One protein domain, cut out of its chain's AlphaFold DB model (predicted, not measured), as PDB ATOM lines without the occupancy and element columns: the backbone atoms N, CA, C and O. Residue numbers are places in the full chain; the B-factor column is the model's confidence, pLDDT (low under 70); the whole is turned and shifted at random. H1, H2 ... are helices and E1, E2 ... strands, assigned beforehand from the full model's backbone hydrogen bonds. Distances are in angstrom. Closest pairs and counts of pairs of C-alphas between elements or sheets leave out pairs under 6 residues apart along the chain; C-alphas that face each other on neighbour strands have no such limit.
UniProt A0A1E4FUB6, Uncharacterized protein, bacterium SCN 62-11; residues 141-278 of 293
ATOM      1  N   ASP A 141     162.318  97.259 -18.908       76.94
ATOM      2  CA  ASP A 141     163.587  97.644 -18.294       76.94
ATOM      3  C   ASP A 141     163.518  99.097 -17.775       76.94
ATOM      4  O   ASP A 141     163.210  99.996 -18.567       76.94
ATOM      5  N   PRO A 142     163.776  99.354 -16.473       76.56
ATOM      6  CA  PRO A 142     163.813 100.696 -15.888       76.56
ATOM      7  C   PRO A 142     164.671 101.703 -16.660       76.56
ATOM      8  O   PRO A 142     164.331 102.886 -16.699       76.56
ATOM      9  N   GLN A 143     165.743 101.246 -17.313       78.75
ATOM     10  CA  GLN A 143     166.598 102.091 -18.142       78.75
ATOM     11  C   GLN A 143     165.855 102.688 -19.344       78.75
ATOM     12  O   GLN A 143     166.204 103.772 -19.805       78.75
ATOM     13  N   HIS A 144     164.839 101.990 -19.849       76.38
ATOM     14  CA  HIS A 144     164.162 102.293 -21.108       76.38
ATOM     15  C   HIS A 144     162.699 102.738 -20.917       76.38
ATOM     16  O   HIS A 144     161.964 102.886 -21.895       76.38
ATOM     17  N   ARG A 145     162.254 102.949 -19.670       75.62
ATOM     18  CA  ARG A 145     160.911 103.466 -19.367       75.62
ATOM     19  C   ARG A 145     160.821 104.953 -19.710       75.62
ATOM     20  O   ARG A 145     161.714 105.722 -19.372       75.62
ATOM     21  N   ILE A 146     159.715 105.338 -20.340       75.19
ATOM     22  CA  ILE A 146     159.365 106.728 -20.648       75.19
ATOM     23  C   ILE A 146     158.106 107.047 -19.850       75.19
ATOM     24  O   ILE A 146     157.096 106.361 -20.025       75.19
ATOM     25  N   SER A 147     158.151 108.056 -18.978       75.88
ATOM     26  CA  SER A 147     156.955 108.451 -18.220       75.88
ATOM     27  C   SER A 147     156.063 109.454 -18.951       75.88
ATOM     28  O   SER A 147     154.890 109.571 -18.604       75.88
ATOM     29  N   GLY A 148     156.607 110.194 -19.926       75.06
ATOM     30  CA  GLY A 148     155.908 111.295 -20.595       75.06
ATOM     31  C   GLY A 148     155.700 112.530 -19.708       75.06
ATOM     32  O   GLY A 148     154.920 113.410 -20.064       75.06
ATOM     33  N   ARG A 149     156.358 112.600 -18.542       80.94
ATOM     34  CA  ARG A 149     156.320 113.773 -17.660       80.94
ATOM     35  C   ARG A 149     157.272 114.850 -18.177       80.94
ATOM     36  O   ARG A 149     158.395 114.546 -18.567       80.94
ATOM     37  N   SER A 150     156.828 116.102 -18.095       80.62
ATOM     38  CA  SER A 150     157.636 117.289 -18.390       80.62
ATOM     39  C   SER A 150     158.843 117.372 -17.455       80.62
ATOM     40  O   SER A 150     158.708 117.282 -16.229       80.62
ATOM     41  N   PHE A 151     160.035 117.550 -18.021       82.19
ATOM     42  CA  PHE A 151     161.249 117.755 -17.231       82.19
ATOM     43  C   PHE A 151     161.264 119.057 -16.442       82.19
ATOM     44  O   PHE A 151     161.631 118.989 -15.265       82.19
ATOM     45  N   PRO A 152     160.858 120.211 -17.010       80.31
ATOM     46  CA  PRO A 152     160.669 121.424 -16.224       80.31
ATOM     47  C   PRO A 152     159.813 121.181 -14.977       80.31
ATOM     48  O   PRO A 152     160.195 121.590 -13.883       80.31
ATOM     49  N   ASP A 153     158.701 120.455 -15.125       83.50
ATOM     50  CA  ASP A 153     157.769 120.207 -14.022       83.50
ATOM     51  C   ASP A 153     158.383 119.283 -12.968       83.50
ATOM     52  O   ASP A 153     158.257 119.536 -11.767       83.50
ATOM     53  N   LEU A 154     159.082 118.228 -13.401       86.19
ATOM     54  CA  LEU A 154     159.801 117.323 -12.504       86.19
ATOM     55  C   LEU A 154     160.905 118.048 -11.733       86.19
ATOM     56  O   LEU A 154     161.010 117.876 -10.521       86.19
ATOM     57  N   VAL A 155     161.697 118.877 -12.412       86.19
ATOM     58  CA  VAL A 155     162.763 119.679 -11.799       86.19
ATOM     59  C   VAL A 155     162.187 120.674 -10.799       86.19
ATOM     60  O   VAL A 155     162.697 120.780  -9.689       86.19
ATOM     61  N   HIS A 156     161.089 121.348 -11.139       85.12
ATOM     62  CA  HIS A 156     160.425 122.297 -10.244       85.12
ATOM     63  C   HIS A 156     159.855 121.635  -8.977       85.12
ATOM     64  O   HIS A 156     159.685 122.273  -7.936       85.12
ATOM     65  N   GLN A 157     159.546 120.339  -9.036       85.75
ATOM     66  CA  GLN A 157     159.053 119.576  -7.890       85.75
ATOM     67  C   GLN A 157     160.171 118.915  -7.078       85.75
ATOM     68  O   GLN A 157     159.936 118.564  -5.915       85.75
ATOM     69  N   LEU A 158     161.361 118.749  -7.661       90.19
ATOM     70  CA  LEU A 158     162.476 118.031  -7.062       90.19
ATOM     71  C   LEU A 158     163.191 118.904  -6.011       90.19
ATOM     72  O   LEU A 158     163.707 119.963  -6.357       90.19
ATOM     73  N   PRO A 159     163.270 118.463  -4.743       91.88
ATOM     74  CA  PRO A 159     164.119 119.091  -3.734       91.88
ATOM     75  C   PRO A 159     165.571 119.236  -4.209       91.88
ATOM     76  O   PRO A 159     166.136 118.287  -4.762       91.88
ATOM     77  N   SER A 160     166.196 120.384  -3.950       90.06
ATOM     78  CA  SER A 160     167.576 120.664  -4.379       90.06
ATOM     79  C   SER A 160     168.618 119.636  -3.906       90.06
ATOM     80  O   SER A 160     169.492 119.272  -4.694       90.06
ATOM     81  N   ASP A 161     168.501 119.076  -2.696       89.94
ATOM     82  CA  ASP A 161     169.388 117.995  -2.230       89.94
ATOM     83  C   ASP A 161     169.244 116.723  -3.089       89.94
ATOM     84  O   ASP A 161     170.227 116.025  -3.339       89.94
ATOM     85  N   LEU A 162     168.030 116.400  -3.559       92.19
ATOM     86  CA  LEU A 162     167.816 115.262  -4.460       92.19
ATOM     87  C   LEU A 162     168.396 115.531  -5.849       92.19
ATOM     88  O   LEU A 162     168.910 114.600  -6.469       92.19
ATOM     89  N   GLY A 163     168.365 116.785  -6.307       91.62
ATOM     90  CA  GLY A 163     169.083 117.223  -7.504       91.62
ATOM     91  C   GLY A 163     170.588 116.968  -7.390       91.62
ATOM     92  O   GLY A 163     171.169 116.348  -8.279       91.62
ATOM     93  N   GLU A 164     171.204 117.334  -6.260       90.06
ATOM     94  CA  GLU A 164     172.630 117.071  -6.008       90.06
ATOM     95  C   GLU A 164     172.944 115.565  -5.996       90.06
ATOM     96  O   GLU A 164     173.925 115.133  -6.598       90.06
ATOM     97  N   VAL A 165     172.102 114.734  -5.368       92.69
ATOM     98  CA  VAL A 165     172.274 113.268  -5.403       92.69
ATOM     99  C   VAL A 165     172.196 112.744  -6.839       92.69
ATOM    100  O   VAL A 165     173.030 111.934  -7.244       92.69
ATOM    101  N   LEU A 166     171.220 113.212  -7.616       92.81
ATOM    102  CA  LEU A 166     170.987 112.791  -8.996       92.81
ATOM    103  C   LEU A 166     172.163 113.149  -9.925       92.81
ATOM    104  O   LEU A 166     172.531 112.346 -10.786       92.81
ATOM    105  N   GLU A 167     172.814 114.293  -9.706       91.56
ATOM    106  CA  GLU A 167     174.015 114.708 -10.446       91.56
ATOM    107  C   GLU A 167     175.225 113.789 -10.231       91.56
ATOM    108  O   GLU A 167     176.042 113.635 -11.146       91.56
ATOM    109  N   LEU A 168     175.325 113.170  -9.050       92.12
ATOM    110  CA  LEU A 168     176.445 112.315  -8.641       92.12
ATOM    111  C   LEU A 168     176.306 110.853  -9.096       92.12
ATOM    112  O   LEU A 168     177.264 110.089  -8.978       92.12
ATOM    113  N   ILE A 169     175.138 110.444  -9.604       92.31
ATOM    114  CA  ILE A 169     174.887 109.056 -10.019       92.31
ATOM    115  C   ILE A 169     175.642 108.667 -11.306       92.31
ATOM    116  O   ILE A 169     176.215 107.582 -11.325       92.31
ATOM    117  N   PRO A 170     175.664 109.456 -12.401       85.31
ATOM    118  CA  PRO A 170     176.244 109.007 -13.671       85.31
ATOM    119  C   PRO A 170     177.764 108.783 -13.646       85.31
ATOM    120  O   PRO A 170     178.490 109.615 -13.102       85.31
ATOM    121  N   PRO A 171     178.278 107.740 -14.334       85.25
ATOM    122  CA  PRO A 171     177.558 106.744 -15.150       85.25
ATOM    123  C   PRO A 171     176.907 105.605 -14.339       85.25
ATOM    124  O   PRO A 171     176.183 104.783 -14.895       85.25
ATOM    125  N   GLY A 172     177.173 105.562 -13.041       91.75
ATOM    126  CA  GLY A 172     176.612 104.659 -12.047       91.75
ATOM    127  C   GLY A 172     177.388 104.833 -10.740       91.75
ATOM    128  O   GLY A 172     178.606 105.017 -10.777       91.75
ATOM    129  N   ALA A 173     176.708 104.781  -9.595       95.25
ATOM    130  CA  ALA A 173     177.333 104.999  -8.290       95.25
ATOM    131  C   ALA A 173     176.796 104.032  -7.231       95.25
ATOM    132  O   ALA A 173     175.599 103.774  -7.138       95.25
ATOM    133  N   THR A 174     177.684 103.514  -6.386       95.50
ATOM    134  CA  THR A 174     177.285 102.817  -5.154       95.50
ATOM    135  C   THR A 174     176.843 103.827  -4.091       95.50
ATOM    136  O   THR A 174     177.318 104.963  -4.059       95.50
ATOM    137  N   MET A 175     176.017 103.394  -3.133       93.56
ATOM    138  CA  MET A 175     175.669 104.226  -1.967       93.56
ATOM    139  C   MET A 175     176.910 104.686  -1.186       93.56
ATOM    140  O   MET A 175     176.947 105.804  -0.680       93.56
ATOM    141  N   HIS A 176     177.948 103.844  -1.114       91.94
ATOM    142  CA  HIS A 176     179.202 104.205  -0.458       91.94
ATOM    143  C   HIS A 176     179.928 105.338  -1.195       91.94
ATOM    144  O   HIS A 176     180.370 106.290  -0.560       91.94
ATOM    145  N   GLN A 177     180.015 105.278  -2.528       94.06
ATOM    146  CA  GLN A 177     180.605 106.360  -3.321       94.06
ATOM    147  C   GLN A 177     179.826 107.666  -3.156       94.06
ATOM    148  O   GLN A 177     180.443 108.702  -2.927       94.06
ATOM    149  N   LEU A 178     178.491 107.618  -3.187       93.38
ATOM    150  CA  LEU A 178     177.651 108.795  -2.941       93.38
ATOM    151  C   LEU A 178     177.902 109.385  -1.545       93.38
ATOM    152  O   LEU A 178     178.033 110.598  -1.407       93.38
ATOM    153  N   PHE A 179     178.052 108.543  -0.520       90.62
ATOM    154  CA  PHE A 179     178.384 108.991   0.835       90.62
ATOM    155  C   PHE A 179     179.729 109.724   0.909       90.62
ATOM    156  O   PHE A 179     179.818 110.774   1.550       90.62
ATOM    157  N   GLN A 180     180.752 109.213   0.218       88.75
ATOM    158  CA  GLN A 180     182.059 109.870   0.139       88.75
ATOM    159  C   GLN A 180     181.987 111.192  -0.639       88.75
ATOM    160  O   GLN A 180     182.523 112.198  -0.180       88.75
ATOM    161  N   LEU A 181     181.291 111.218  -1.781       88.44
ATOM    162  CA  LEU A 181     181.150 112.409  -2.631       88.44
ATOM    163  C   LEU A 181     180.349 113.524  -1.953       88.44
ATOM    164  O   LEU A 181     180.668 114.699  -2.107       88.44
ATOM    165  N   LEU A 182     179.359 113.163  -1.137       85.88
ATOM    166  CA  LEU A 182     178.629 114.109  -0.295       85.88
ATOM    167  C   LEU A 182     179.433 114.532   0.947       85.88
ATOM    168  O   LEU A 182     178.914 115.277   1.775       85.88
ATOM    169  N   GLY A 183     180.685 114.087   1.097       74.94
ATOM    170  CA  GLY A 183     181.601 114.515   2.155       74.94
ATOM    171  C   GLY A 183     181.217 114.023   3.550       74.94
ATOM    172  O   GLY A 183     181.554 114.674   4.537       74.94
ATOM    173  N   GLY A 184     180.441 112.937   3.654       67.00
ATOM    174  CA  GLY A 184     179.973 112.387   4.932       67.00
ATOM    175  C   GLY A 184     179.099 113.333   5.770       67.00
ATOM    176  O   GLY A 184     178.784 113.019   6.918       67.00
ATOM    177  N   ARG A 185     178.698 114.491   5.221       72.12
ATOM    178  CA  ARG A 185     177.834 115.480   5.894       72.12
ATOM    179  C   ARG A 185     176.385 115.011   6.001       72.12
ATOM    180  O   ARG A 185     175.634 115.487   6.844       72.12
ATOM    181  N   VAL A 186     176.005 114.080   5.132       79.94
ATOM    182  CA  VAL A 186     174.677 113.478   5.067       79.94
ATOM    183  C   VAL A 186     174.743 112.095   5.711       79.94
ATOM    184  O   VAL A 186     175.663 111.326   5.436       79.94
ATOM    185  N   ARG A 187     173.765 111.751   6.560       86.50
ATOM    186  CA  ARG A 187     173.649 110.399   7.133       86.50
ATOM    187  C   ARG A 187     173.535 109.371   6.005       86.50
ATOM    188  O   ARG A 187     172.781 109.582   5.062       86.50
ATOM    189  N   PHE A 188     174.202 108.224   6.142       89.44
ATOM    190  CA  PHE A 188     174.131 107.149   5.142       89.44
ATOM    191  C   PHE A 188     172.684 106.713   4.848       89.44
ATOM    192  O   PHE A 188     172.302 106.566   3.693       89.44
ATOM    193  N   LEU A 189     171.848 106.609   5.888       90.50
ATOM    194  CA  LEU A 189     170.419 106.306   5.745       90.50
ATOM    195  C   LEU A 189     169.655 107.368   4.942       90.50
ATOM    196  O   LEU A 189     168.741 107.022   4.203       90.50
ATOM    197  N   ALA A 190     170.049 108.640   5.018       91.38
ATOM    198  CA  ALA A 190     169.417 109.680   4.211       91.38
ATOM    199  C   ALA A 190     169.735 109.506   2.723       91.38
ATOM    200  O   ALA A 190     168.881 109.765   1.892       91.38
ATOM    201  N   ILE A 191     170.937 109.027   2.378       92.50
ATOM    202  CA  ILE A 191     171.297 108.713   0.986       92.50
ATOM    203  C   ILE A 191     170.424 107.577   0.465       92.50
ATOM    204  O   ILE A 191     169.913 107.659  -0.649       92.50
ATOM    205  N   GLN A 192     170.217 106.539   1.278       92.31
ATOM    206  CA  GLN A 192     169.309 105.451   0.934       92.31
ATOM    207  C   GLN A 192     167.879 105.967   0.714       92.31
ATOM    208  O   GLN A 192     167.285 105.664  -0.316       92.31
ATOM    209  N   GLU A 193     167.343 106.783   1.626       92.50
ATOM    210  CA  GLU A 193     166.014 107.388   1.459       92.50
ATOM    211  C   GLU A 193     165.932 108.290   0.222       92.50
ATOM    212  O   GLU A 193     164.942 108.233  -0.504       92.50
ATOM    213  N   SER A 194     166.979 109.065  -0.071       93.81
ATOM    214  CA  SER A 194     167.052 109.895  -1.273       93.81
ATOM    215  C   SER A 194     166.999 109.055  -2.545       93.81
ATOM    216  O   SER A 194     166.259 109.381  -3.469       93.81
ATOM    217  N   LEU A 195     167.733 107.941  -2.594       93.56
ATOM    218  CA  LEU A 195     167.688 107.014  -3.725       93.56
ATOM    219  C   LEU A 195     166.322 106.336  -3.853       93.56
ATOM    220  O   LEU A 195     165.828 106.191  -4.967       93.56
ATOM    221  N   CYS A 196     165.671 105.988  -2.739       90.44
ATOM    222  CA  CYS A 196     164.294 105.490  -2.750       90.44
ATOM    223  C   CYS A 196     163.300 106.540  -3.271       90.44
ATOM    224  O   CYS A 196     162.413 106.195  -4.043       90.44
ATOM    225  N   LEU A 197     163.464 107.822  -2.929       91.38
ATOM    226  CA  LEU A 197     162.642 108.896  -3.494       91.38
ATOM    227  C   LEU A 197     162.870 109.060  -5.001       91.38
ATOM    228  O   LEU A 197     161.911 109.189  -5.758       91.38
ATOM    229  N   LEU A 198     164.125 109.024  -5.456       92.50
ATOM    230  CA  LEU A 198     164.443 109.071  -6.886       92.50
ATOM    231  C   LEU A 198     163.893 107.848  -7.631       92.50
ATOM    232  O   LEU A 198     163.442 107.979  -8.767       92.50
ATOM    233  N   LEU A 199     163.884 106.679  -6.991       89.69
ATOM    234  CA  LEU A 199     163.265 105.457  -7.500       89.69
ATOM    235  C   LEU A 199     161.746 105.586  -7.616       89.69
ATOM    236  O   LEU A 199     161.176 105.243  -8.647       89.69
ATOM    237  N   ASP A 200     161.091 106.140  -6.597       86.12
ATOM    238  CA  ASP A 200     159.648 106.399  -6.605       86.12
ATOM    239  C   ASP A 200     159.240 107.397  -7.691       86.12
ATOM    240  O   ASP A 200     158.114 107.335  -8.196       86.12
ATOM    241  N   LEU A 201     160.151 108.299  -8.057       86.56
ATOM    242  CA  LEU A 201     160.001 109.240  -9.159       86.56
ATOM    243  C   LEU A 201     160.439 108.657 -10.507       86.56
ATOM    244  O   LEU A 201     160.392 109.390 -11.490       86.56
ATOM    245  N   ASP A 202     160.834 107.384 -10.588       86.25
ATOM    246  CA  ASP A 202     161.371 106.739 -11.794       86.25
ATOM    247  C   ASP A 202     162.559 107.516 -12.405       86.25
ATOM    248  O   ASP A 202     162.713 107.561 -13.620       86.25
ATOM    249  N   LEU A 203     163.397 108.150 -11.576       90.12
ATOM    250  CA  LEU A 203     164.602 108.895 -11.983       90.12
ATOM    251  C   LEU A 203     165.892 108.090 -11.780       90.12
ATOM    252  O   LEU A 203     166.882 108.291 -12.479       90.12
ATOM    253  N   ALA A 204     165.901 107.152 -10.839       92.75
ATOM    254  CA  ALA A 204     167.034 106.267 -10.605       92.75
ATOM    255  C   ALA A 204     166.555 104.837 -10.371       92.75
ATOM    256  O   ALA A 204     165.429 104.618  -9.938       92.75
ATOM    257  N   TYR A 205     167.411 103.859 -10.645       90.88
ATOM    258  CA  TYR A 205     167.131 102.455 -10.364       90.88
ATOM    259  C   TYR A 205     168.397 101.719  -9.910       90.88
ATOM    260  O   TYR A 205     169.501 102.073 -10.340       90.88
ATOM    261  N   PRO A 206     168.264 100.704  -9.038       91.00
ATOM    262  CA  PRO A 206     169.357  99.788  -8.751       91.00
ATOM    263  C   PRO A 206     169.545  98.837  -9.939       91.00
ATOM    264  O   PRO A 206     168.579  98.268 -10.448       91.00
ATOM    265  N   SER A 207     170.787  98.675 -10.382       87.81
ATOM    266  CA  SER A 207     171.163  97.696 -11.401       87.81
ATOM    267  C   SER A 207     170.895  96.267 -10.912       87.81
ATOM    268  O   SER A 207     171.077  95.969  -9.731       87.81
ATOM    269  N   SER A 208     170.463  95.375 -11.805       83.62
ATOM    270  CA  SER A 208     170.290  93.950 -11.484       83.62
ATOM    271  C   SER A 208     171.616  93.198 -11.386       83.62
ATOM    272  O   SER A 208     171.689  92.172 -10.711       83.62
ATOM    273  N   ASP A 209     172.650  93.705 -12.058       86.12
ATOM    274  CA  ASP A 209     173.881  92.959 -12.335       86.12
ATOM    275  C   ASP A 209     175.052  93.408 -11.449       86.12
ATOM    276  O   ASP A 209     176.064  92.716 -11.335       86.12
ATOM    277  N   ASP A 210     174.934  94.582 -10.826       91.12
ATOM    278  CA  ASP A 210     175.981  95.207 -10.026       91.12
ATOM    279  C   ASP A 210     175.366  96.049  -8.884       91.12
ATOM    280  O   ASP A 210     174.172  96.349  -8.899       91.12
ATOM    281  N   PRO A 211     176.136  96.437  -7.847       90.50
ATOM    282  CA  PRO A 211     175.606  97.230  -6.735       90.50
ATOM    283  C   PRO A 211     175.423  98.721  -7.082       90.50
ATOM    284  O   PRO A 211     175.359  99.558  -6.173       90.50
ATOM    285  N   LEU A 212     175.419  99.091  -8.369       95.00
ATOM    286  CA  LEU A 212     175.333 100.482  -8.791       95.00
ATOM    287  C   LEU A 212     173.880 100.928  -8.887       95.00
ATOM    288  O   LEU A 212     173.010 100.247  -9.428       95.00
ATOM    289  N   TRP A 213     173.651 102.151  -8.434       94.81
ATOM    290  CA  TRP A 213     172.504 102.936  -8.843       94.81
ATOM    291  C   TRP A 213     172.817 103.612 -10.168       94.81
ATOM    292  O   TRP A 213     173.924 104.113 -10.371       94.81
ATOM    293  N   ARG A 214     171.840 103.624 -11.068       93.25
ATOM    294  CA  ARG A 214     171.925 104.241 -12.393       93.25
ATOM    295  C   ARG A 214     170.738 105.174 -12.589       93.25
ATOM    296  O   ARG A 214     169.696 105.001 -11.960       93.25
ATOM    297  N   LEU A 215     170.901 106.173 -13.453       91.25
ATOM    298  CA  LEU A 215     169.778 107.014 -13.858       91.25
ATOM    299  C   LEU A 215     168.901 106.258 -14.852       91.25
ATOM    300  O   LEU A 215     169.417 105.612 -15.767       91.25
ATOM    301  N   SER A 216     167.587 106.377 -14.686       87.94
ATOM    302  CA  SER A 216     166.627 106.018 -15.730       87.94
ATOM    303  C   SER A 216     166.741 106.982 -16.917       87.94
ATOM    304  O   SER A 216     167.487 107.968 -16.879       87.94
ATOM    305  N   TRP A 217     165.966 106.728 -17.971       82.00
ATOM    306  CA  TRP A 217     165.866 107.655 -19.096       82.00
ATOM    307  C   TRP A 217     165.374 109.047 -18.672       82.00
ATOM    308  O   TRP A 217     165.998 110.056 -19.012       82.00
ATOM    309  N   ASP A 218     164.313 109.098 -17.865       83.56
ATOM    310  CA  ASP A 218     163.796 110.340 -17.282       83.56
ATOM    311  C   ASP A 218     164.832 111.002 -16.370       83.56
ATOM    312  O   ASP A 218     165.070 112.203 -16.466       83.56
ATOM    313  N   GLY A 219     165.499 110.219 -15.519       89.19
ATOM    314  CA  GLY A 219     166.535 110.717 -14.619       89.19
ATOM    315  C   GLY A 219     167.691 111.369 -15.354       89.19
ATOM    316  O   GLY A 219     168.164 112.429 -14.950       89.19
ATOM    317  N   LEU A 220     168.128 110.773 -16.464       86.12
ATOM    318  CA  LEU A 220     169.169 111.345 -17.307       86.12
ATOM    319  C   LEU A 220     168.721 112.666 -17.935       86.12
ATOM    320  O   LEU A 220     169.507 113.606 -18.013       86.12
ATOM    321  N   GLY A 221     167.467 112.748 -18.374       83.44
ATOM    322  CA  GLY A 221     166.899 113.976 -18.908       83.44
ATOM    323  C   GLY A 221     166.765 115.095 -17.872       83.44
ATOM    324  O   GLY A 221     167.233 116.203 -18.123       83.44
ATOM    325  N   VAL A 222     166.250 114.783 -16.680       88.12
ATOM    326  CA  VAL A 222     166.194 115.702 -15.529       88.12
ATOM    327  C   VAL A 222     167.597 116.182 -15.138       88.12
ATOM    328  O   VAL A 222     167.813 117.378 -14.965       88.12
ATOM    329  N   ASN A 223     168.583 115.279 -15.078       89.25
ATOM    330  CA  ASN A 223     169.980 115.629 -14.788       89.25
ATOM    331  C   ASN A 223     170.558 116.597 -15.825       89.25
ATOM    332  O   ASN A 223     171.261 117.550 -15.493       89.25
ATOM    333  N   ASN A 224     170.281 116.337 -17.103       84.38
ATOM    334  CA  ASN A 224     170.754 117.187 -18.184       84.38
ATOM    335  C   ASN A 224     170.104 118.571 -18.106       84.38
ATOM    336  O   ASN A 224     170.818 119.570 -18.197       84.38
ATOM    337  N   TRP A 225     168.791 118.623 -17.851       85.62
ATOM    338  CA  TRP A 225     168.048 119.864 -17.633       85.62
ATOM    339  C   TRP A 225     168.651 120.705 -16.507       85.62
ATOM    340  O   TRP A 225     168.958 121.875 -16.728       85.62
ATOM    341  N   LEU A 226     168.887 120.108 -15.334       86.88
ATOM    342  CA  LEU A 226     169.506 120.778 -14.182       86.88
ATOM    343  C   LEU A 226     170.869 121.392 -14.535       86.88
ATOM    344  O   LEU A 226     171.135 122.556 -14.219       86.88
ATOM    345  N   LYS A 227     171.709 120.642 -15.257       84.81
ATOM    346  CA  LYS A 227     173.035 121.104 -15.691       84.81
ATOM    347  C   LYS A 227     172.969 122.263 -16.675       84.81
ATOM    348  O   LYS A 227     173.751 123.203 -16.541       84.81
ATOM    349  N   GLU A 228     172.076 122.215 -17.665       82.69
ATOM    350  CA  GLU A 228     171.903 123.358 -18.569       82.69
ATOM    351  C   GLU A 228     171.329 124.557 -17.832       82.69
ATOM    352  O   GLU A 228     171.904 125.629 -17.957       82.69
ATOM    353  N   SER A 229     170.274 124.380 -17.036       82.62
ATOM    354  CA  SER A 229     169.635 125.471 -16.292       82.62
ATOM    355  C   SER A 229     170.644 126.240 -15.448       82.62
ATOM    356  O   SER A 229     170.749 127.456 -15.580       82.62
ATOM    357  N   THR A 230     171.456 125.527 -14.665       84.25
ATOM    358  CA  THR A 230     172.505 126.130 -13.829       84.25
ATOM    359  C   THR A 230     173.508 126.922 -14.671       84.25
ATOM    360  O   THR A 230     173.893 128.039 -14.336       84.25
ATOM    361  N   MET A 231     173.936 126.364 -15.801       82.56
ATOM    362  CA  MET A 231     174.921 127.007 -16.669       82.56
ATOM    363  C   MET A 231     174.355 128.203 -17.433       82.56
ATOM    364  O   MET A 231     175.054 129.194 -17.624       82.56
ATOM    365  N   ARG A 232     173.101 128.125 -17.873       83.31
ATOM    366  CA  ARG A 232     172.382 129.207 -18.549       83.31
ATOM    367  C   ARG A 232     172.157 130.385 -17.615       83.31
ATOM    368  O   ARG A 232     172.408 131.510 -18.029       83.31
ATOM    369  N   GLU A 233     171.799 130.116 -16.363       84.62
ATOM    370  CA  GLU A 233     171.699 131.125 -15.309       84.62
ATOM    371  C   GLU A 233     173.044 131.834 -15.082       84.62
ATOM    372  O   GLU A 233     173.103 133.060 -15.103       84.62
ATOM    373  N   ILE A 234     174.148 131.083 -14.971       83.56
ATOM    374  CA  ILE A 234     175.501 131.656 -14.822       83.56
ATOM    375  C   ILE A 234     175.893 132.540 -16.017       83.56
ATOM    376  O   ILE A 234     176.608 133.528 -15.854       83.56
ATOM    377  N   LEU A 235     175.469 132.167 -17.224       84.31
ATOM    378  CA  LEU A 235     175.811 132.866 -18.463       84.31
ATOM    379  C   LEU A 235     174.820 133.979 -18.838       84.31
ATOM    380  O   LEU A 235     175.039 134.616 -19.867       84.31
ATOM    381  N   ASP A 236     173.760 134.190 -18.053       85.75
ATOM    382  CA  ASP A 236     172.633 135.082 -18.369       85.75
ATOM    383  C   ASP A 236     172.035 134.805 -19.764       85.75
ATOM    384  O   ASP A 236     171.863 135.679 -20.614       85.75
ATOM    385  N   GLN A 237     171.789 133.523 -20.045       82.94
ATOM    386  CA  GLN A 237     171.252 133.050 -21.320       82.94
ATOM    387  C   GLN A 237     169.924 132.317 -21.120       82.94
ATOM    388  O   GLN A 237     169.746 131.635 -20.113       82.94
ATOM    389  N   PRO A 238     168.992 132.383 -22.088       81.56
ATOM    390  CA  PRO A 238     167.754 131.621 -22.005       81.56
ATOM    391  C   PRO A 238     168.017 130.115 -22.136       81.56
ATOM    392  O   PRO A 238     168.962 129.684 -22.808       81.56
ATOM    393  N   MET A 239     167.131 129.311 -21.542       78.44
ATOM    394  CA  MET A 239     167.084 127.870 -21.800       78.44
ATOM    395  C   MET A 239     166.927 127.612 -23.296       78.44
ATOM    396  O   MET A 239     166.141 128.268 -23.977       78.44
ATOM    397  N   THR A 240     167.676 126.645 -23.819       71.62
ATOM    398  CA  THR A 240     167.488 126.221 -25.208       71.62
ATOM    399  C   THR A 240     166.245 125.348 -25.298       71.62
ATOM    400  O   THR A 240     166.081 124.440 -24.482       71.62
ATOM    401  N   GLU A 241     165.398 125.603 -26.297       68.12
ATOM    402  CA  GLU A 241     164.169 124.839 -26.528       68.12
ATOM    403  C   GLU A 241     164.442 123.328 -26.528       68.12
ATOM    404  O   GLU A 241     165.399 122.850 -27.148       68.12
ATOM    405  N   ALA A 242     163.613 122.575 -25.806       61.88
ATOM    406  CA  ALA A 242     163.629 121.122 -25.871       61.88
ATOM    407  C   ALA A 242     162.994 120.678 -27.194       61.88
ATOM    408  O   ALA A 242     161.907 121.130 -27.561       61.88
ATOM    409  N   HIS A 243     163.669 119.802 -27.932       58.38
ATOM    410  CA  HIS A 243     163.123 119.237 -29.162       58.38
ATOM    411  C   HIS A 243     162.442 117.885 -28.899       58.38
ATOM    412  O   HIS A 243     162.959 117.083 -28.119       58.38
ATOM    413  N   PRO A 244     161.343 117.557 -29.606       52.75
ATOM    414  CA  PRO A 244     160.743 116.226 -29.540       52.75
ATOM    415  C   PRO A 244     161.783 115.134 -29.827       52.75
ATOM    416  O   PRO A 244     162.441 115.147 -30.872       52.75
ATOM    417  N   GLY A 245     161.938 114.188 -28.900       53.00
ATOM    418  CA  GLY A 245     162.943 113.129 -28.990       53.00
ATOM    419  C   GLY A 245     164.279 113.391 -28.296       53.00
ATOM    420  O   GLY A 245     165.165 112.537 -28.335       53.00
ATOM    421  N   GLU A 246     164.437 114.544 -27.657       55.62
ATOM    422  CA  GLU A 246     165.359 114.701 -26.535       55.62
ATOM    423  C   GLU A 246     164.797 113.936 -25.314       55.62
ATOM    424  O   GLU A 246     163.608 113.624 -25.305       55.62
ATOM    425  N   ASN A 247     165.654 113.511 -24.369       59.41
ATOM    426  CA  ASN A 247     165.338 112.499 -23.337       59.41
ATOM    427  C   ASN A 247     163.924 112.631 -22.719       59.41
ATOM    428  O   ASN A 247     163.409 113.729 -22.580       59.41
ATOM    429  N   GLY A 248     163.320 111.501 -22.332       54.34
ATOM    430  CA  GLY A 248     162.163 111.330 -21.423       54.34
ATOM    431  C   GLY A 248     160.778 111.898 -21.767       54.34
ATOM    432  O   GLY A 248     159.804 111.390 -21.214       54.34
ATOM    433  N   GLU A 249     160.618 112.844 -22.697       58.12
ATOM    434  CA  GLU A 249     159.268 113.387 -22.968       58.12
ATOM    435  C   GLU A 249     158.492 112.625 -24.057       58.12
ATOM    436  O   GLU A 249     157.264 112.626 -24.041       58.12
ATOM    437  N   SER A 250     159.158 111.955 -25.012       51.88
ATOM    438  CA  SER A 250     158.424 111.367 -26.158       51.88
ATOM    439  C   SER A 250     159.078 110.228 -26.955       51.88
ATOM    440  O   SER A 250     158.367 109.594 -27.734       51.88
ATOM    441  N   LEU A 251     160.375 109.916 -26.805       56.00
ATOM    442  CA  LEU A 251     161.024 108.836 -27.574       56.00
ATOM    443  C   LEU A 251     161.866 107.888 -26.715       56.00
ATOM    444  O   LEU A 251     162.430 108.270 -25.686       56.00
ATOM    445  N   LEU A 252     161.953 106.649 -27.211       59.09
ATOM    446  CA  LEU A 252     162.861 105.595 -26.752       59.09
ATOM    447  C   LEU A 252     164.322 106.078 -26.746       59.09
ATOM    448  O   LEU A 252     164.639 107.058 -27.423       59.09
ATOM    449  N   PRO A 253     165.224 105.378 -26.038       63.38
ATOM    450  CA  PRO A 253     166.642 105.706 -25.962       63.38
ATOM    451  C   PRO A 253     167.360 105.431 -27.281       63.38
ATOM    452  O   PRO A 253     168.130 104.487 -27.428       63.38
ATOM    453  N   VAL A 254     167.088 106.275 -28.267       64.69
ATOM    454  CA  VAL A 254     167.761 106.307 -29.557       64.69
ATOM    455  C   VAL A 254     168.575 107.597 -29.661       64.69
ATOM    456  O   VAL A 254     168.146 108.634 -29.150       64.69
ATOM    457  N   PRO A 255     169.740 107.576 -30.330       67.19
ATOM    458  CA  PRO A 255     170.473 108.798 -30.626       67.19
ATOM    459  C   PRO A 255     169.563 109.781 -31.361       67.19
ATOM    460  O   PRO A 255     168.929 109.431 -32.364       67.19
ATOM    461  N   CYS A 256     169.485 111.016 -30.871       66.81
ATOM    462  CA  CYS A 256     168.672 112.031 -31.527       66.81
ATOM    463  C   CYS A 256     169.236 112.351 -32.927       66.81
ATOM    464  O   CYS A 256     170.397 112.091 -33.241       66.81
ATOM    465  N   LYS A 257     168.420 112.933 -33.815       67.06
ATOM    466  CA  LYS A 257     168.854 113.236 -35.196       67.06
ATOM    467  C   LYS A 257     169.936 114.321 -35.268       67.06
ATOM    468  O   LYS A 257     170.550 114.494 -36.319       67.06
ATOM    469  N   ARG A 258     170.137 115.082 -34.190       69.81
ATOM    470  CA  ARG A 258     170.971 116.282 -34.178       69.81
ATOM    471  C   ARG A 258     171.830 116.289 -32.924       69.81
ATOM    472  O   ARG A 258     171.320 116.497 -31.835       69.81
ATOM    473  N   TYR A 259     173.136 116.076 -33.077       70.19
ATOM    474  CA  TYR A 259     174.048 116.127 -31.937       70.19
ATOM    475  C   TYR A 259     174.014 117.513 -31.276       70.19
ATOM    476  O   TYR A 259     174.487 118.497 -31.850       70.19
ATOM    477  N   ARG A 260     173.461 117.571 -30.064       73.12
ATOM    478  CA  ARG A 260     173.381 118.754 -29.204       73.12
ATOM    479  C   ARG A 260     174.244 118.512 -27.971       73.12
ATOM    480  O   ARG A 260     173.819 117.774 -27.090       73.12
ATOM    481  N   PRO A 261     175.454 119.068 -27.876       67.88
ATOM    482  CA  PRO A 261     176.274 118.858 -26.694       67.88
ATOM    483  C   PRO A 261     175.700 119.584 -25.469       67.88
ATOM    484  O   PRO A 261     175.283 120.738 -25.572       67.88
ATOM    485  N   LEU A 262     175.751 118.935 -24.301       61.78
ATOM    486  CA  LEU A 262     175.591 119.615 -23.015       61.78
ATOM    487  C   LEU A 262     176.773 120.574 -22.834       61.78
ATOM    488  O   LEU A 262     177.902 120.120 -22.698       61.78
ATOM    489  N   LEU A 263     176.536 121.882 -22.773       58.03
ATOM    490  CA  LEU A 263     177.489 122.911 -22.310       58.03
ATOM    491  C   LEU A 263     178.533 123.436 -23.315       58.03
ATOM    492  O   LEU A 263     178.793 124.635 -23.324       58.03
ATOM    493  N   SER A 264     179.159 122.609 -24.160       57.47
ATOM    494  CA  SER A 264     180.162 123.108 -25.126       57.47
ATOM    495  C   SER A 264     180.334 122.199 -26.340       57.47
ATOM    496  O   SER A 264     180.098 120.999 -26.260       57.47
ATOM    497  N   LYS A 265     180.842 122.721 -27.469       54.12
ATOM    498  CA  LYS A 265     181.140 121.911 -28.677       54.12
ATOM    499  C   LYS A 265     182.061 120.703 -28.414       54.12
ATOM    500  O   LYS A 265     182.126 119.803 -29.248       54.12
ATOM    501  N   GLN A 266     182.777 120.697 -27.287       54.59
ATOM    502  CA  GLN A 266     183.731 119.662 -26.878       54.59
ATOM    503  C   GLN A 266     183.155 118.664 -25.861       54.59
ATOM    504  O   GLN A 266     183.840 117.704 -25.504       54.59
ATOM    505  N   ALA A 267     181.924 118.863 -25.381       59.00
ATOM    506  CA  ALA A 267     181.291 117.930 -24.458       59.00
ATOM    507  C   ALA A 267     181.166 116.536 -25.085       59.00
ATOM    508  O   ALA A 267     180.928 116.404 -26.287       59.00
ATOM    509  N   ARG A 268     181.363 115.498 -24.261       62.25
ATOM    510  CA  ARG A 268     181.397 114.091 -24.695       62.25
ATOM    511  C   ARG A 268     179.999 113.486 -24.939       62.25
ATOM    512  O   ARG A 268     179.867 112.756 -25.924       62.25
ATOM    513  N   PRO A 269     178.974 113.752 -24.100       67.06
ATOM    514  CA  PRO A 269     177.611 113.299 -24.360       67.06
ATOM    515  C   PRO A 269     176.727 114.394 -24.977       67.06
ATOM    516  O   PRO A 269     176.836 115.584 -24.666       67.06
ATOM    517  N   CYS A 270     175.812 113.960 -25.838       72.62
ATOM    518  CA  CYS A 270     174.685 114.749 -26.310       72.62
ATOM    519  C   CYS A 270     173.659 114.952 -25.185       72.62
ATOM    520  O   CYS A 270     173.571 114.145 -24.263       72.62
ATOM    521  N   TRP A 271     172.796 115.954 -25.341       73.06
ATOM    522  CA  TRP A 271     171.568 116.158 -24.579       73.06
ATOM    523  C   TRP A 271     170.710 114.891 -24.460       73.06
ATOM    524  O   TRP A 271     170.155 114.624 -23.401       73.06
ATOM    525  N   CYS A 272     170.677 114.055 -25.507       70.31
ATOM    526  CA  CYS A 272     169.986 112.766 -25.487       70.31
ATOM    527  C   CYS A 272     170.756 111.633 -24.763       70.31
ATOM    528  O   CYS A 272     170.498 110.451 -24.977       70.31
ATOM    529  N   GLY A 273     171.807 111.947 -24.002       70.69
ATOM    530  CA  GLY A 273     172.618 110.961 -23.278       70.69
ATOM    531  C   GLY A 273     173.610 110.149 -24.118       70.69
ATOM    532  O   GLY A 273     174.528 109.548 -23.566       70.69
ATOM    533  N   HIS A 274     173.474 110.141 -25.445       73.88
ATOM    534  CA  HIS A 274     174.324 109.352 -26.335       73.88
ATOM    535  C   HIS A 274     175.621 110.080 -26.715       73.88
ATOM    536  O   HIS A 274     175.668 111.308 -26.805       73.88
ATOM    537  N   SER A 275     176.685 109.322 -26.995       73.75
ATOM    538  CA  SER A 275     177.955 109.882 -27.473       73.75
ATOM    539  C   SER A 275     177.805 110.541 -28.845       73.75
ATOM    540  O   SER A 275     176.930 110.189 -29.640       73.75
ATOM    541  N   ARG A 276     178.725 111.447 -29.184       72.44
ATOM    542  CA  ARG A 276     178.806 112.038 -30.529       72.44
ATOM    543  C   ARG A 276     178.824 110.992 -31.652       72.44
ATOM    544  O   ARG A 276     178.078 111.118 -32.616       72.44
ATOM    545  N   THR A 277     179.599 109.921 -31.489       73.56
ATOM    546  CA  THR A 277     179.730 108.843 -32.485       73.56
ATOM    547  C   THR A 277     178.425 108.090 -32.748       73.56
ATOM    548  O   THR A 277     178.214 107.598 -33.855       73.56
ATOM    549  N   ALA A 278     177.513 108.034 -31.773       71.50
ATOM    550  CA  ALA A 278     176.197 107.424 -31.951       71.50
ATOM    551  C   ALA A 278     175.286 108.230 -32.903       71.50
ATOM    552  O   ALA A 278     174.344 107.678 -33.462       71.50
TER     553      ALA A 278
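AT A GLANCE: This is residues 141 to 278 of the 293 residues of an uncharacterized protein of bacterium SCN 62-11 (UniProt A0A1E4FUB6). Five helices cross one another at large angles: the long helix H5 runs through the body, with H2, H3 and H4 grouped on one side of it and H1 across it. A small hairpin of two short strands, E1 and E2, lies near the first residues of H5 and the last ones of H4, and the long stretch of residues 235 to 278, with no named element, loops about on the side of H5 away from H3 and H4. The printed part has 138 residues, with the order H1 H2 H3 H4 E1 E2 H5 and an antiparallel sheet E1 - E2. The class is mostly helix, though under half of the residues, 60 of 138, are in named elements. The whole is compact, with a radius of gyration of the C-alphas of 14.8 A and spans of 40 by 36 by 28 A.

IN THESE COORDINATES: The printed part begins at Asp 141, with its C-alpha at (163.587, 97.644, -18.294). H1 is residues 151 to 157, its first C-alpha at (161.249, 117.755, -17.231), and H2 is residues 160 to 168, 12.9 A long. H3 is residues 175 to 181, and H4 is residues 188 to 200, 18.7 A long. E1 is residues 204 to 206 and E2 residues 213 to 215. H5, residues 217 to 234, is the longest helix at 26.2 A and ends with C-alpha 234 at (175.501, 131.656, -14.822).

HOW THE PARTS SIT: H2 is the hub, touching three other helices, and the helix packing is mostly crossed, with no touching pair at a shallow tilt. H2 and H4 touch about perpendicular at 90 degrees, the closest C-alphas being those of Leu 162 and Ser 194, 6.3 A apart. H2 touches residues 219 to 226 of H5, closest at the C-alphas of Glu 167 and Asn 223, 6.0 A, and is only just about perpendicular to it at 70.4 degrees. H2 and H3 only just touch, with 3 pairs of C-alphas within 8 A, closest at Leu 168 and Leu 178, 6.8 A. H3 touches residues 188 to 192 of H4, closest at the C-alphas of Phe 179 and Phe 188, 6.3 A. H1 touches residues 218 to 226 of H5 about perpendicular, at 80 degrees, with the closest C-alphas, those of Phe 151 and Val 222, 5.6 A apart. H3 and H5 are apart. E1 and E2 form a hairpin, with N 205 and O 214 within hydrogen-bond range at 2.9 A. The closest C-alphas of H4 and E1 are those of Leu 198 and Ala 204, 5.3 A apart. In H1, H2, H3, H4 and H5 every O i to N i+4 pair is within hydrogen-bond range.

THE WHOLE: The C-alphas farthest apart are those of Arg 187 and Lys 257, 42.7 A. The printed part has no cut, and no link between named elements is long. The mean pLDDT of the printed part is 80.3; it is under 70 at residue 184, residues 241 to 258 and residues 261 to 269.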